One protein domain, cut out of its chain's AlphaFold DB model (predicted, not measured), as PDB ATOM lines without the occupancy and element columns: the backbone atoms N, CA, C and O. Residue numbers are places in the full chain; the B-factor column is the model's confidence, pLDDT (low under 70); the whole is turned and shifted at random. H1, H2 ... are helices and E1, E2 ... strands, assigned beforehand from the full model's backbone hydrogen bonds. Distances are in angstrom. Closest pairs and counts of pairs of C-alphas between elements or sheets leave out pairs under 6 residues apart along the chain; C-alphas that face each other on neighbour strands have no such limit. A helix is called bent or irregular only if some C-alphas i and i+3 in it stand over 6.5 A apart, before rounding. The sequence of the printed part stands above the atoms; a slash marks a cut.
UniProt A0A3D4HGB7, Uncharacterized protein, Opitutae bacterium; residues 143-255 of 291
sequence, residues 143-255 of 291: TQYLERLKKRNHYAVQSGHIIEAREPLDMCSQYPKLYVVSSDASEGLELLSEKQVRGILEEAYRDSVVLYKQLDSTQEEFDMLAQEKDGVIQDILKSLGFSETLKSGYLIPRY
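This is residues 143 to 255 of the 291 residues of an uncharacterized protein of Opitutae bacterium (UniProt A0A3D4HGB7). Four helices make a long body, with a small three-stranded sheet capping one end. H3 runs between H1 on one side and the bent helix H4 on the other, with H2 packed across H3; the first arm of H4 folds back beside H3 as a helical hairpin. The 113 printed residues hold four named helices and three named strands, in the order H1 H2 E1 E2 H3 H4 E3, and the class is mostly helix. The sheet order is E1 - E3 - E2, all antiparallel. The whole is compact, with a radius of gyration of the C-alphas of 15.2 A, yet elongated, spanning 45 by 29 by 21 A.

H1, residues 143 to 158, touches H3, residues 194 to 214, with its residues 143 to 150 alone; the closest C-alphas, of Leu 146 and Ala 204, are 6.6 A apart, at a shallow tilt of 6 degrees, the same way. H2, residues 168 to 178, touches H3 at a steep tilt of 44 degrees, opposite ways, with the C-alphas of Pro 168 and Ala 204 closest at 5.1 A. H1 and H2 touch at Leu 149 and Pro 168, their closest C-alphas, 6.8 A apart. E1, residues 179 to 182, and E3, residues 248 to 253, are antiparallel, with N 182 and O 250 2.8 A apart, within hydrogen-bond range. E2, residues 190 to 193, is E3's other antiparallel neighbour, with N 192 and O 249 2.9 A apart, also within range. H4, residues 219 to 239, was assigned as one helix by its hydrogen bonds but is bent: C-alphas 227 and 230 are 7.9 A apart, and its arms H4a, 219 to 227, and H4b, 230 to 239, stand at a steep tilt of 56 degrees. H3 and H4a, a hairpin, only just touch, with 3 pairs of C-alphas within 8 A, the closest being Val 209 and Phe 222 at 7.2 A. H4b touches H3, closest at the C-alphas of Leu 201 and Ile 233, 6.3 A, and touches H2 at Pro 176 and Ser 239, 5.6 A. H4b only grazes the sheet with residues 237 to 239, as H3 does with 194 to 199. H1 and H4a are apart. In H3, H4a and H4b every O i to N i+4 pair is within hydrogen-bond range; H1 has 11 of 12, and H2 3 of 7 beside 6 of 8 O i to N i+3 pairs.

H1 begins at C-alpha 143, (215.733, 221.874, 181.782), is 24.5 A long and is irregular, with C-alphas 143 and 146 7.2 A apart. H2 is 16.8 A long, E1 9.6 A and E2 10.1 A. H3 is 30.2 A long, from (209.307, 212.974, 176.631) at C-alpha 194. H4a is 12.4 A and H4b 14.1 A long. E3, 15.9 A, ends at C-alpha 253, (220.153, 222.021, 166.479).

The C-alphas farthest apart, of Ser 186 and Gln 219, are 47.2 A apart. The printed part has no cut, and no link is long. Mean pLDDT of the printed part is 92.8 and of H4a 78; no printed residue is under 70.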
ATOM      1  N   THR A 143     215.915 222.004 180.328       93.94
ATOM      2  CA  THR A 143     215.733 221.874 181.782       93.94
ATOM      3  C   THR A 143     215.973 223.162 182.577       93.94
ATOM      4  O   THR A 143     215.470 223.290 183.689       93.94
ATOM      5  N   GLN A 144     216.712 224.129 182.031       96.25
ATOM      6  CA  GLN A 144     216.948 225.439 182.651       96.25
ATOM      7  C   GLN A 144     216.096 226.556 182.035       96.25
ATOM      8  O   GLN A 144     216.065 227.669 182.566       96.25
ATOM      9  N   TYR A 145     215.438 226.285 180.907       94.81
ATOM     10  CA  TYR A 145     214.768 227.290 180.095       94.81
ATOM     11  C   TYR A 145     213.651 228.001 180.862       94.81
ATOM     12  O   TYR A 145     213.659 229.228 180.991       94.81
ATOM     13  N   LEU A 146     212.750 227.216 181.459       94.94
ATOM     14  CA  LEU A 146     211.615 227.738 182.215       94.94
ATOM     15  C   LEU A 146     212.062 228.572 183.424       94.94
ATOM     16  O   LEU A 146     211.524 229.647 183.671       94.94
ATOM     17  N   GLU A 147     213.105 228.147 184.136       95.19
ATOM     18  CA  GLU A 147     213.630 228.898 185.283       95.19
ATOM     19  C   GLU A 147     214.182 230.274 184.891       95.19
ATOM     20  O   GLU A 147     214.011 231.256 185.619       95.19
ATOM     21  N   ARG A 148     214.822 230.393 183.721       95.19
ATOM     22  CA  ARG A 148     215.258 231.706 183.213       95.19
ATOM     23  C   ARG A 148     214.084 232.584 182.831       95.19
ATOM     24  O   ARG A 148     214.113 233.786 183.089       95.19
ATOM     25  N   LEU A 149     213.061 231.981 182.245       94.56
ATOM     26  CA  LEU A 149     211.858 232.681 181.842       94.56
ATOM     27  C   LEU A 149     211.079 233.216 183.045       94.56
ATOM     28  O   LEU A 149     210.735 234.397 183.066       94.56
ATOM     29  N   LYS A 150     210.929 232.411 184.102       94.19
ATOM     30  CA  LYS A 150     210.380 232.851 185.392       94.19
ATOM     31  C   LYS A 150     211.135 234.053 185.949       94.19
ATOM     32  O   LYS A 150     210.513 235.036 186.337       94.19
ATOM     33  N   LYS A 151     212.475 234.012 185.955       94.56
ATOM     34  CA  LYS A 151     213.303 235.139 186.424       94.56
ATOM     35  C   LYS A 151     213.086 236.400 185.588       94.56
ATOM     36  O   LYS A 151     212.966 237.480 186.162       94.56
ATOM     37  N   ARG A 152     213.004 236.268 184.258       93.00
ATOM     38  CA  ARG A 152     212.706 237.391 183.356       93.00
ATOM     39  C   ARG A 152     211.334 237.991 183.656       93.00
ATOM     40  O   ARG A 152     211.243 239.197 183.857       93.00
ATOM     41  N   ASN A 153     210.297 237.162 183.726       93.88
ATOM     42  CA  ASN A 153     208.930 237.614 183.981       93.88
ATOM     43  C   ASN A 153     208.803 238.264 185.360       93.88
ATOM     44  O   ASN A 153     208.210 239.328 185.489       93.88
ATOM     45  N   HIS A 154     209.426 237.673 186.380       93.12
ATOM     46  CA  HIS A 154     209.470 238.248 187.719       93.12
ATOM     47  C   HIS A 154     210.104 239.643 187.720       93.12
ATOM     48  O   HIS A 154     209.535 240.569 188.295       93.12
ATOM     49  N   TYR A 155     211.242 239.809 187.036       93.38
ATOM     50  CA  TYR A 155     211.889 241.110 186.889       93.38
ATOM     51  C   TYR A 155     210.992 242.111 186.149       93.38
ATOM     52  O   TYR A 155     210.800 243.213 186.647       93.38
ATOM     53  N   ALA A 156     210.402 241.717 185.016       93.19
ATOM     54  CA  ALA A 156     209.518 242.568 184.217       93.19
ATOM     55  C   ALA A 156     208.319 243.093 185.028       93.19
ATOM     56  O   ALA A 156     208.005 244.283 184.967       93.19
ATOM     57  N   VAL A 157     207.696 242.226 185.834       90.00
ATOM     58  CA  VAL A 157     206.600 242.599 186.740       90.00
ATOM     59  C   VAL A 157     207.092 243.539 187.843       90.00
ATOM     60  O   VAL A 157     206.484 244.581 188.075       90.00
ATOM     61  N   GLN A 158     208.213 243.226 188.498       93.25
ATOM     62  CA  GLN A 158     208.758 244.052 189.583       93.25
ATOM     63  C   GLN A 158     209.232 245.433 189.124       93.25
ATOM     64  O   GLN A 158     209.083 246.406 189.861       93.25
ATOM     65  N   SER A 159     209.813 245.528 187.928       94.50
ATOM     66  CA  SER A 159     210.322 246.782 187.374       94.50
ATOM     67  C   SER A 159     209.244 247.611 186.666       94.50
ATOM     68  O   SER A 159     209.542 248.705 186.197       94.50
ATOM     69  N   GLY A 160     208.017 247.089 186.525       91.94
ATOM     70  CA  GLY A 160     206.940 247.722 185.757       91.94
ATOM     71  C   GLY A 160     207.145 247.699 184.235       91.94
ATOM     72  O   GLY A 160     206.392 248.337 183.503       91.94
ATOM     73  N   HIS A 161     208.135 246.955 183.732       91.88
ATOM     74  CA  HIS A 161     208.389 246.796 182.297       91.88
ATOM     75  C   HIS A 161     207.592 245.608 181.758       91.88
ATOM     76  O   HIS A 161     208.156 244.635 181.274       91.88
ATOM     77  N   ILE A 162     206.263 245.678 181.861       88.88
ATOM     78  CA  ILE A 162     205.365 244.555 181.549       88.88
ATOM     79  C   ILE A 162     205.529 244.041 180.111       88.88
ATOM     80  O   ILE A 162     205.432 242.840 179.885       88.88
ATOM     81  N   ILE A 163     205.889 244.911 179.162       86.69
ATOM     82  CA  ILE A 163     206.197 244.529 177.772       86.69
ATOM     83  C   ILE A 163     207.380 243.548 177.644       86.69
ATOM     84  O   ILE A 163     207.550 242.910 176.609       86.69
ATOM     85  N   GLU A 164     208.210 243.413 178.683       88.62
ATOM     86  CA  GLU A 164     209.330 242.467 178.742       88.62
ATOM     87  C   GLU A 164     208.939 241.087 179.273       88.62
ATOM     88  O   GLU A 164     209.721 240.134 179.140       88.62
ATOM     89  N   ALA A 165     207.742 240.967 179.856       92.44
ATOM     90  CA  ALA A 165     207.177 239.680 180.213       92.44
ATOM     91  C   ALA A 165     206.899 238.871 178.942       92.44
ATOM     92  O   ALA A 165     206.678 239.402 177.850       92.44
ATOM     93  N   ARG A 166     206.988 237.554 179.067       92.88
ATOM     94  CA  ARG A 166     206.828 236.607 177.969       92.88
ATOM     95  C   ARG A 166     205.967 235.457 178.457       92.88
ATOM     96  O   ARG A 166     206.211 234.932 179.543       92.88
ATOM     97  N   GLU A 167     204.981 235.070 177.667       92.50
ATOM     98  CA  GLU A 167     204.103 233.953 177.999       92.50
ATOM     99  C   GLU A 167     204.938 232.645 178.023       92.50
ATOM    100  O   GLU A 167     205.648 232.351 177.056       92.50
ATOM    101  N   PRO A 168     204.966 231.896 179.147       94.56
ATOM    102  CA  PRO A 168     205.837 230.734 179.291       94.56
ATOM    103  C   PRO A 168     205.678 229.602 178.273       94.56
ATOM    104  O   PRO A 168     206.682 229.032 177.830       94.56
ATOM    105  N   LEU A 169     204.447 229.244 177.923       93.06
ATOM    106  CA  LEU A 169     204.139 228.122 177.041       93.06
ATOM    107  C   LEU A 169     204.429 228.456 175.567       93.06
ATOM    108  O   LEU A 169     205.031 227.643 174.866       93.06
ATOM    109  N   ASP A 170     204.102 229.665 175.128       91.88
ATOM    110  CA  ASP A 170     204.440 230.267 173.844       91.88
ATOM    111  C   ASP A 170     205.956 230.314 173.663       91.88
ATOM    112  O   ASP A 170     206.468 229.830 172.656       91.88
ATOM    113  N   MET A 171     206.718 230.766 174.667       94.12
ATOM    114  CA  MET A 171     208.183 230.704 174.588       94.12
ATOM    115  C   MET A 171     208.689 229.263 174.447       94.12
ATOM    116  O   MET A 171     209.623 229.006 173.684       94.12
ATOM    117  N   CYS A 172     208.077 228.298 175.141       94.88
ATOM    118  CA  CYS A 172     208.417 226.885 174.962       94.88
ATOM    119  C   CYS A 172     208.075 226.379 173.548       94.88
ATOM    120  O   CYS A 172     208.811 225.549 173.011       94.88
ATOM    121  N   SER A 173     207.027 226.910 172.912       93.44
ATOM    122  CA  SER A 173     206.640 226.584 171.531       93.44
ATOM    123  C   SER A 173     207.649 227.061 170.477       93.44
ATOM    124  O   SER A 173     207.716 226.518 169.372       93.44
ATOM    125  N   GLN A 174     208.503 228.028 170.826       92.00
ATOM    126  CA  GLN A 174     209.588 228.492 169.958       92.00
ATOM    127  C   GLN A 174     210.788 227.541 169.964       92.00
ATOM    128  O   GLN A 174     211.569 227.522 169.015       92.00
ATOM    129  N   TYR A 175     210.945 226.726 171.007       94.25
ATOM    130  CA  TYR A 175     212.072 225.808 171.150       94.25
ATOM    131  C   TYR A 175     212.177 224.778 170.000       94.25
ATOM    132  O   TYR A 175     213.263 224.649 169.425       94.25
ATOM    133  N   PRO A 176     211.081 224.110 169.566       96.00
ATOM    134  CA  PRO A 176     211.100 223.244 168.387       96.00
ATOM    135  C   PRO A 176     211.515 223.929 167.078       96.00
ATOM    136  O   PRO A 176     211.909 223.229 166.145       96.00
ATOM    137  N   LYS A 177     211.448 225.266 166.972       93.44
ATOM    138  CA  LYS A 177     211.882 225.989 165.762       93.44
ATOM    139  C   LYS A 177     213.398 225.912 165.563       93.44
ATOM    140  O   LYS A 177     213.856 225.923 164.427       93.44
ATOM    141  N   LEU A 178     214.165 225.793 166.652       94.88
ATOM    142  CA  LEU A 178     215.633 225.758 166.625       94.88
ATOM    143  C   LEU A 178     216.224 224.389 166.935       94.88
ATOM    144  O   LEU A 178     217.364 224.134 166.558       94.88
ATOM    145  N   TYR A 179     215.476 223.516 167.608       97.00
ATOM    146  CA  TYR A 179     215.993 222.234 168.070       97.00
ATOM    147  C   TYR A 179     215.063 221.075 167.727       97.00
ATOM    148  O   TYR A 179     213.852 221.235 167.555       97.00
ATOM    149  N   VAL A 180     215.649 219.886 167.671       97.56
ATOM    150  CA  VAL A 180     214.946 218.615 167.513       97.56
ATOM    151  C   VAL A 180     215.629 217.556 168.373       97.56
ATOM    152  O   VAL A 180     216.822 217.629 168.652       97.56
ATOM    153  N   VAL A 181     214.866 216.577 168.836       98.06
ATOM    154  CA  VAL A 181     215.348 215.411 169.562       98.06
ATOM    155  C   VAL A 181     215.671 214.323 168.549       98.06
ATOM    156  O   VAL A 181     214.832 213.934 167.739       98.06
ATOM    157  N   SER A 182     216.898 213.825 168.614       97.31
ATOM    158  CA  SER A 182     217.427 212.770 167.759       97.31
ATOM    159  C   SER A 182     217.892 211.578 168.591       97.31
ATOM    160  O   SER A 182     218.223 211.698 169.767       97.31
ATOM    161  N   SER A 183     217.929 210.401 167.972       96.62
ATOM    162  CA  SER A 183     218.600 209.234 168.564       96.62
ATOM    163  C   SER A 183     220.124 209.291 168.412       96.62
ATOM    164  O   SER A 183     220.830 208.554 169.100       96.62
ATOM    165  N   ASP A 184     220.631 210.171 167.545       94.12
ATOM    166  CA  ASP A 184     222.060 210.377 167.327       94.12
ATOM    167  C   ASP A 184     222.670 211.248 168.433       94.12
ATOM    168  O   ASP A 184     222.198 212.350 168.713       94.12
ATOM    169  N   ALA A 185     223.727 210.737 169.060       91.50
ATOM    170  CA  ALA A 185     224.447 211.401 170.139       91.50
ATOM    171  C   ALA A 185     225.604 212.287 169.651       91.50
ATOM    172  O   ALA A 185     226.151 213.039 170.456       91.50
ATOM    173  N   SER A 186     226.013 212.172 168.383       90.94
ATOM    174  CA  SER A 186     227.240 212.789 167.859       90.94
ATOM    175  C   SER A 186     227.271 214.313 168.028       90.94
ATOM    176  O   SER A 186     228.302 214.866 168.403       90.94
ATOM    177  N   GLU A 187     226.123 214.963 167.848       89.31
ATOM    178  CA  GLU A 187     225.924 216.412 168.002       89.31
ATOM    179  C   GLU A 187     225.044 216.761 169.219       89.31
ATOM    180  O   GLU A 187     224.492 217.857 169.324       89.31
ATOM    181  N   GLY A 188     224.872 215.815 170.149       93.56
ATOM    182  CA  GLY A 188     223.941 215.938 171.266       93.56
ATOM    183  C   GLY A 188     224.313 217.031 172.268       93.56
ATOM    184  O   GLY A 188     225.348 216.953 172.930       93.56
ATOM    185  N   LEU A 189     223.425 218.010 172.459       96.25
ATOM    186  CA  LEU A 189     223.598 219.104 173.423       96.25
ATOM    187  C   LEU A 189     223.133 218.721 174.838       96.25
ATOM    188  O   LEU A 189     223.758 219.092 175.836       96.25
ATOM    189  N   GLU A 190     222.034 217.971 174.928       97.06
ATOM    190  CA  GLU A 190     221.400 217.529 176.176       97.06
ATOM    191  C   GLU A 190     220.577 216.266 175.923       97.06
ATOM    192  O   GLU A 190     219.916 216.148 174.897       97.06
ATOM    193  N   LEU A 191     220.598 215.320 176.861       97.62
ATOM    194  CA  LEU A 191     219.731 214.145 176.811       97.62
ATOM    195  C   LEU A 191     218.373 214.492 177.434       97.62
ATOM    196  O   LEU A 191     218.308 214.847 178.610       97.62
ATOM    197  N   LEU A 192     217.295 214.338 176.667       97.94
ATOM    198  CA  LEU A 192     215.925 214.614 177.095       97.94
ATOM    199  C   LEU A 192     215.045 213.369 176.981       97.94
ATOM    200  O   LEU A 192     215.222 212.528 176.102       97.94
ATOM    201  N   SER A 193     214.039 213.283 177.849       98.44
ATOM    202  CA  SER A 193     212.931 212.333 177.716       98.44
ATOM    203  C   SER A 193     211.601 213.059 177.546       98.44
ATOM    204  O   SER A 193     211.406 214.141 178.101       98.44
ATOM    205  N   GLU A 194     210.656 212.431 176.841       98.38
ATOM    206  CA  GLU A 194     209.307 212.974 176.631       98.38
ATOM    207  C   GLU A 194     208.653 213.314 177.978       98.38
ATOM    208  O   GLU A 194     208.051 214.370 178.138       98.38
ATOM    209  N   LYS A 195     208.840 212.450 178.985       98.25
ATOM    210  CA  LYS A 195     208.313 212.650 180.341       98.25
ATOM    211  C   LYS A 195     208.869 213.914 181.004       98.25
ATOM    212  O   LYS A 195     208.109 214.646 181.631       98.25
ATOM    213  N   GLN A 196     210.177 214.156 180.897       97.94
ATOM    214  CA  GLN A 196     210.808 215.355 181.466       97.94
ATOM    215  C   GLN A 196     210.313 216.617 180.762       97.94
ATOM    216  O   GLN A 196     209.903 217.561 181.430       97.94
ATOM    217  N   VAL A 197     210.304 216.610 179.426       98.00
ATOM    218  CA  VAL A 197     209.853 217.752 178.622       98.00
ATOM    219  C   VAL A 197     208.382 218.054 178.899       98.00
ATOM    220  O   VAL A 197     208.047 219.197 179.186       98.00
ATOM    221  N   ARG A 198     207.515 217.033 178.931       98.12
ATOM    222  CA  ARG A 198     206.100 217.183 179.298       98.12
ATOM    223  C   ARG A 198     205.930 217.817 180.677       98.12
ATOM    224  O   ARG A 198     205.141 218.743 180.808       98.12
ATOM    225  N   GLY A 199     206.686 217.365 181.680       97.81
ATOM    226  CA  GLY A 199     206.626 217.938 183.028       97.81
ATOM    227  C   GLY A 199     206.968 219.433 183.059       97.81
ATOM    228  O   GLY A 199     206.274 220.200 183.722       97.81
ATOM    229  N   ILE A 200     207.982 219.850 182.292       97.44
ATOM    230  CA  ILE A 200     208.360 221.266 182.144       97.44
ATOM    231  C   ILE A 200     207.266 222.052 181.414       97.44
ATOM    232  O   ILE A 200     206.930 223.150 181.839       97.44
ATOM    233  N   LEU A 201     206.669 221.504 180.353       97.44
ATOM    234  CA  LEU A 201     205.590 222.174 179.614       97.44
ATOM    235  C   LEU A 201     204.312 222.325 180.454       97.44
ATOM    236  O   LEU A 201     203.657 223.364 180.417       97.44
ATOM    237  N   GLU A 202     203.969 221.319 181.259       96.44
ATOM    238  CA  GLU A 202     202.865 221.408 182.220       96.44
ATOM    239  C   GLU A 202     203.120 222.464 183.300       96.44
ATOM    240  O   GLU A 202     202.176 223.067 183.811       96.44
ATOM    241  N   GLU A 203     204.381 222.668 183.678       96.62
ATOM    242  CA  GLU A 203     204.783 223.735 184.586       96.62
ATOM    243  C   GLU A 203     204.727 225.107 183.918       96.62
ATOM    244  O   GLU A 203     204.124 226.012 184.489       96.62
ATOM    245  N   ALA A 204     205.233 225.228 182.689       95.69
ATOM    246  CA  ALA A 204     205.133 226.444 181.889       95.69
ATOM    247  C   ALA A 204     203.672 226.886 181.750       95.69
ATOM    248  O   ALA A 204     203.355 228.029 182.045       95.69
ATOM    249  N   TYR A 205     202.759 225.960 181.444       94.44
ATOM    250  CA  TYR A 205     201.322 226.243 181.423       94.44
ATOM    251  C   TYR A 205     200.801 226.815 182.756       94.44
ATOM    252  O   TYR A 205     200.021 227.769 182.772       94.44
ATOM    253  N   ARG A 206     201.214 226.252 183.901       93.56
ATOM    254  CA  ARG A 206     200.802 226.781 185.215       93.56
ATOM    255  C   ARG A 206     201.325 228.200 185.427       93.56
ATOM    256  O   ARG A 206     200.584 229.038 185.936       93.56
ATOM    257  N   ASP A 207     202.561 228.467 185.023       92.94
ATOM    258  CA  ASP A 207     203.162 229.797 185.124       92.94
ATOM    259  C   ASP A 207     202.495 230.804 184.187       92.94
ATOM    260  O   ASP A 207     202.311 231.956 184.576       92.94
ATOM    261  N   SER A 208     202.067 230.377 182.997       92.06
ATOM    262  CA  SER A 208     201.248 231.183 182.094       92.06
ATOM    263  C   SER A 208     199.958 231.633 182.762       92.06
ATOM    264  O   SER A 208     199.666 232.824 182.798       92.06
ATOM    265  N   VAL A 209     199.226 230.702 183.385       89.50
ATOM    266  CA  VAL A 209     198.004 231.026 184.139       89.50
ATOM    267  C   VAL A 209     198.297 232.037 185.253       89.50
ATOM    268  O   VAL A 209     197.506 232.947 185.484       89.50
ATOM    269  N   VAL A 210     199.420 231.901 185.966       89.94
ATOM    270  CA  VAL A 210     199.809 232.868 187.006       89.94
ATOM    271  C   VAL A 210     200.116 234.238 186.403       89.94
ATOM    272  O   VAL A 210     199.639 235.239 186.935       89.94
ATOM    273  N   LEU A 211     200.865 234.289 185.302       88.75
ATOM    274  CA  LEU A 211     201.217 235.532 184.624       88.75
ATOM    275  C   LEU A 211     199.966 236.262 184.131       88.75
ATOM    276  O   LEU A 211     199.783 237.424 184.471       88.75
ATOM    277  N   TYR A 212     199.060 235.582 183.426       87.38
ATOM    278  CA  TYR A 212     197.804 236.181 182.966       87.38
ATOM    279  C   TYR A 212     196.979 236.765 184.122       87.38
ATOM    280  O   TYR A 212     196.382 237.829 183.984       87.38
ATOM    281  N   LYS A 213     197.000 236.132 185.308       85.75
ATOM    282  CA  LYS A 213     196.289 236.662 186.490       85.75
ATOM    283  C   LYS A 213     196.925 237.940 187.015       85.75
ATOM    284  O   LYS A 213     196.230 238.763 187.591       85.75
ATOM    285  N   GLN A 214     198.239 238.081 186.865       85.88
ATOM    286  CA  GLN A 214     198.973 239.282 187.262       85.88
ATOM    287  C   GLN A 214     198.806 240.430 186.264       85.88
ATOM    288  O   GLN A 214     199.022 241.578 186.636       85.88
ATOM    289  N   LEU A 215     198.447 240.120 185.017       83.44
ATOM    290  CA  LEU A 215     198.250 241.093 183.943       83.44
ATOM    291  C   LEU A 215     196.791 241.561 183.804       83.44
ATOM    292  O   LEU A 215     196.482 242.265 182.849       83.44
ATOM    293  N   ASP A 216     195.912 241.190 184.743       82.38
ATOM    294  CA  ASP A 216     194.470 241.486 184.715       82.38
ATOM    295  C   ASP A 216     193.773 241.034 183.413       82.38
ATOM    296  O   ASP A 216     192.848 241.682 182.918       82.38
ATOM    297  N   SER A 217     194.202 239.893 182.864       80.50
ATOM    298  CA  SER A 217     193.593 239.294 181.674       80.50
ATOM    299  C   SER A 217     192.138 238.873 181.883       80.50
ATOM    300  O   SER A 217     191.684 238.575 182.992       80.50
ATOM    301  N   THR A 218     191.395 238.832 180.781       82.81
ATOM    302  CA  THR A 218     189.969 238.502 180.761       82.81
ATOM    303  C   THR A 218     189.725 237.012 181.008       82.81
ATOM    304  O   THR A 218     190.564 236.163 180.715       82.81
ATOM    305  N   GLN A 219     188.537 236.665 181.516       78.38
ATOM    306  CA  GLN A 219     188.142 235.263 181.715       78.38
ATOM    307  C   GLN A 219     188.154 234.455 180.404       78.38
ATOM    308  O   GLN A 219     188.456 233.267 180.424       78.38
ATOM    309  N   GLU A 220     187.872 235.099 179.271       79.88
ATOM    310  CA  GLU A 220     187.894 234.472 177.945       79.88
ATOM    311  C   GLU A 220     189.309 234.011 177.555       79.88
ATOM    312  O   GLU A 220     189.483 232.872 177.128       79.88
ATOM    313  N   GLU A 221     190.333 234.834 177.809       77.06
ATOM    314  CA  GLU A 221     191.744 234.468 177.590       77.06
ATOM    315  C   GLU A 221     192.162 233.261 178.450       77.06
ATOM    316  O   GLU A 221     192.894 232.383 177.990       77.06
ATOM    317  N   PHE A 222     191.649 233.164 179.683       77.25
ATOM    318  CA  PHE A 222     191.870 231.991 180.536       77.25
ATOM    319  C   PHE A 222     191.194 230.730 180.013       77.25
ATOM    320  O   PHE A 222     191.795 229.654 180.048       77.25
ATOM    321  N   ASP A 223     189.942 230.849 179.578       78.19
ATOM    322  CA  ASP A 223     189.159 229.712 179.109       78.19
ATOM    323  C   ASP A 223     189.755 229.143 177.811       78.19
ATOM    324  O   ASP A 223     189.833 227.920 177.667       78.19
ATOM    325  N   MET A 224     190.264 230.004 176.918       78.81
ATOM    326  CA  MET A 224     191.015 229.590 175.726       78.81
ATOM    327  C   MET A 224     192.281 228.809 176.093       78.81
ATOM    328  O   MET A 224     192.471 227.682 175.630       78.81
ATOM    329  N   LEU A 225     193.106 229.355 176.994       77.44
ATOM    330  CA  LEU A 225     194.333 228.696 177.447       77.44
ATOM    331  C   LEU A 225     194.036 227.305 178.042       77.44
ATOM    332  O   LEU A 225     194.742 226.333 177.770       77.44
ATOM    333  N   ALA A 226     192.960 227.187 178.827       78.38
ATOM    334  CA  ALA A 226     192.569 225.938 179.473       78.38
ATOM    335  C   ALA A 226     192.055 224.864 178.505       78.38
ATOM    336  O   ALA A 226     192.302 223.678 178.738       78.38
ATOM    337  N   GLN A 227     191.358 225.255 177.436       80.06
ATOM    338  CA  GLN A 227     190.824 224.316 176.445       80.06
ATOM    339  C   GLN A 227     191.915 223.729 175.541       80.06
ATOM    340  O   GLN A 227     191.790 222.585 175.102       80.06
ATOM    341  N   GLU A 228     193.002 224.467 175.304       84.75
ATOM    342  CA  GLU A 228     194.033 224.083 174.332       84.75
ATOM    343  C   GLU A 228     195.277 223.431 174.948       84.75
ATOM    344  O   GLU A 228     196.088 222.855 174.219       84.75
ATOM    345  N   LYS A 229     195.416 223.451 176.282       88.06
ATOM    346  CA  LYS A 229     196.611 222.983 177.007       88.06
ATOM    347  C   LYS A 229     197.197 221.679 176.457       88.06
ATOM    348  O   LYS A 229     198.370 221.630 176.088       88.06
ATOM    349  N   ASP A 230     196.417 220.600 176.484       91.69
ATOM    350  CA  ASP A 230     196.942 219.269 176.169       91.69
ATOM    351  C   ASP A 230     197.280 219.142 174.676       91.69
ATOM    352  O   ASP A 230     198.241 218.452 174.330       91.69
ATOM    353  N   GLY A 231     196.549 219.857 173.811       94.06
ATOM    354  CA  GLY A 231     196.841 219.967 172.381       94.06
ATOM    355  C   GLY A 231     198.179 220.658 172.133       94.06
ATOM    356  O   GLY A 231     199.066 220.065 171.522       94.06
ATOM    357  N   VAL A 232     198.379 221.843 172.717       92.75
ATOM    358  CA  VAL A 232     199.622 222.622 172.582       92.75
ATOM    359  C   VAL A 232     200.830 221.840 173.098       92.75
ATOM    360  O   VAL A 232     201.849 221.742 172.415       92.75
ATOM    361  N   ILE A 233     200.731 221.220 174.280       96.12
ATOM    362  CA  ILE A 233     201.823 220.400 174.831       96.12
ATOM    363  C   ILE A 233     202.162 219.246 173.881       96.12
ATOM    364  O   ILE A 233     203.340 218.967 173.639       96.12
ATOM    365  N   GLN A 234     201.147 218.571 173.338       97.00
ATOM    366  CA  GLN A 234     201.353 217.458 172.419       97.00
ATOM    367  C   GLN A 234     201.987 217.910 171.098       97.00
ATOM    368  O   GLN A 234     202.880 217.224 170.591       97.00
ATOM    369  N   ASP A 235     201.590 219.067 170.574       96.75
ATOM    370  CA  ASP A 235     202.148 219.644 169.352       96.75
ATOM    371  C   ASP A 235     203.605 220.071 169.533       96.75
ATOM    372  O   ASP A 235     204.436 219.794 168.664       96.75
ATOM    373  N   ILE A 236     203.962 220.650 170.686       97.25
ATOM    374  CA  ILE A 236     205.355 220.971 171.026       97.25
ATOM    375  C   ILE A 236     206.192 219.689 171.113       97.25
ATOM    376  O   ILE A 236     207.258 219.612 170.499       97.25
ATOM    377  N   LEU A 237     205.718 218.660 171.826       98.19
ATOM    378  CA  LEU A 237     206.426 217.379 171.954       98.19
ATOM    379  C   LEU A 237     206.653 216.715 170.590       98.19
ATOM    380  O   LEU A 237     207.764 216.268 170.295       98.19
ATOM    381  N   LYS A 238     205.622 216.694 169.741       98.00
ATOM    382  CA  LYS A 238     205.709 216.161 168.378       98.00
ATOM    383  C   LYS A 238     206.671 216.978 167.516       98.00
ATOM    384  O   LYS A 238     207.477 216.398 166.794       98.00
ATOM    385  N   SER A 239     206.627 218.306 167.610       97.88
ATOM    386  CA  SER A 239     207.503 219.208 166.847       97.88
ATOM    387  C   SER A 239     208.968 219.092 167.269       97.88
ATOM    388  O   SER A 239     209.863 219.196 166.427       97.88
ATOM    389  N   LEU A 240     209.223 218.809 168.550       97.44
ATOM    390  CA  LEU A 240     210.547 218.436 169.055       97.44
ATOM    391  C   LEU A 240     211.005 217.064 168.554       97.44
ATOM    392  O   LEU A 240     212.172 216.748 168.719       97.44
ATOM    393  N   GLY A 241     210.146 216.253 167.937       97.75
ATOM    394  CA  GLY A 241     210.510 214.949 167.380       97.75
ATOM    395  C   GLY A 241     210.211 213.754 168.286       97.75
ATOM    396  O   GLY A 241     210.521 212.625 167.905       97.75
ATOM    397  N   PHE A 242     209.579 213.949 169.452       98.31
ATOM    398  CA  PHE A 242     209.113 212.814 170.252       98.31
ATOM    399  C   PHE A 242     207.999 212.061 169.523       98.31
ATOM    400  O   PHE A 242     207.113 212.646 168.896       98.31
ATOM    401  N   SER A 243     208.033 210.738 169.621       97.31
ATOM    402  CA  SER A 243     207.087 209.850 168.946       97.31
ATOM    403  C   SER A 243     206.821 208.601 169.785       97.31
ATOM    404  O   SER A 243     207.287 208.479 170.919       97.31
ATOM    405  N   GLU A 244     206.043 207.650 169.269       96.50
ATOM    406  CA  GLU A 244     205.866 206.352 169.932       96.50
ATOM    407  C   GLU A 244     207.183 205.575 170.049       96.50
ATOM    408  O   GLU A 244     207.398 204.889 171.047       96.50
ATOM    409  N   THR A 245     208.080 205.726 169.072       97.06
ATOM    410  CA  THR A 245     209.358 205.005 169.003       97.06
ATOM    411  C   THR A 245     210.522 205.777 169.622       97.06
ATOM    412  O   THR A 245     211.485 205.158 170.070       97.06
ATOM    413  N   LEU A 246     210.434 207.109 169.699       97.44
ATOM    414  CA  LEU A 246     211.457 207.969 170.291       97.44
ATOM    415  C   LEU A 246     210.918 208.650 171.553       97.44
ATOM    416  O   LEU A 246     210.366 209.747 171.499       97.44
ATOM    417  N   LYS A 247     211.077 207.980 172.702       97.94
ATOM    418  CA  LYS A 247     210.679 208.492 174.031       97.94
ATOM    419  C   LYS A 247     211.785 209.246 174.763       97.94
ATOM    420  O   LYS A 247     211.514 209.962 175.727       97.94
ATOM    421  N   SER A 248     213.022 209.092 174.312       98.31
ATOM    422  CA  SER A 248     214.191 209.811 174.806       98.31
ATOM    423  C   SER A 248     215.228 209.931 173.704       98.31
ATOM    424  O   SER A 248     215.366 209.008 172.903       98.31
ATOM    425  N   GLY A 249     215.977 211.024 173.698       98.12
ATOM    426  CA  GLY A 249     217.018 211.275 172.714       98.12
ATOM    427  C   GLY A 249     217.835 212.511 173.062       98.12
ATOM    428  O   GLY A 249     217.591 213.173 174.072       98.12
ATOM    429  N   TYR A 250     218.814 212.805 172.225       98.12
ATOM    430  CA  TYR A 250     219.659 213.974 172.346       98.12
ATOM    431  C   TYR A 250     219.027 215.149 171.616       98.12
ATOM    432  O   TYR A 250     218.626 215.040 170.460       98.12
ATOM    433  N   LEU A 251     218.939 216.281 172.297       97.62
ATOM    434  CA  LEU A 251     218.580 217.547 171.695       97.62
ATOM    435  C   LEU A 251     219.734 218.018 170.806       97.62
ATOM    436  O   LEU A 251     220.856 218.171 171.289       97.62
ATOM    437  N   ILE A 252     219.447 218.269 169.535       97.31
ATOM    438  CA  ILE A 252     220.391 218.780 168.541       97.31
ATOM    439  C   ILE A 252     219.809 220.037 167.874       97.31
ATOM    440  O   ILE A 252     218.582 220.207 167.861       97.31
ATOM    441  N   PRO A 253     220.641 220.939 167.324       96.31
ATOM    442  CA  PRO A 253     220.153 222.021 166.479       96.31
ATOM    443  C   PRO A 253     219.401 221.470 165.263       96.31
ATOM    444  O   PRO A 253     219.799 220.474 164.667       96.31
ATOM    445  N   ARG A 254     218.306 222.127 164.875       94.81
ATOM    446  CA  ARG A 254     217.525 221.765 163.684       94.81
ATOM    447  C   ARG A 254     218.264 222.111 162.392       94.81
ATOM    448  O   ARG A 254     218.087 221.432 161.384       94.81
ATOM    449  N   TYR A 255     219.056 223.175 162.430       92.50
ATOM    450  CA  TYR A 255     219.821 223.660 161.295       92.50
ATOM    451  C   TYR A 255     221.305 223.382 161.505       92.50
ATOM    452  O   TYR A 255     221.827 223.511 162.611       92.50
TER     453      TYR A 255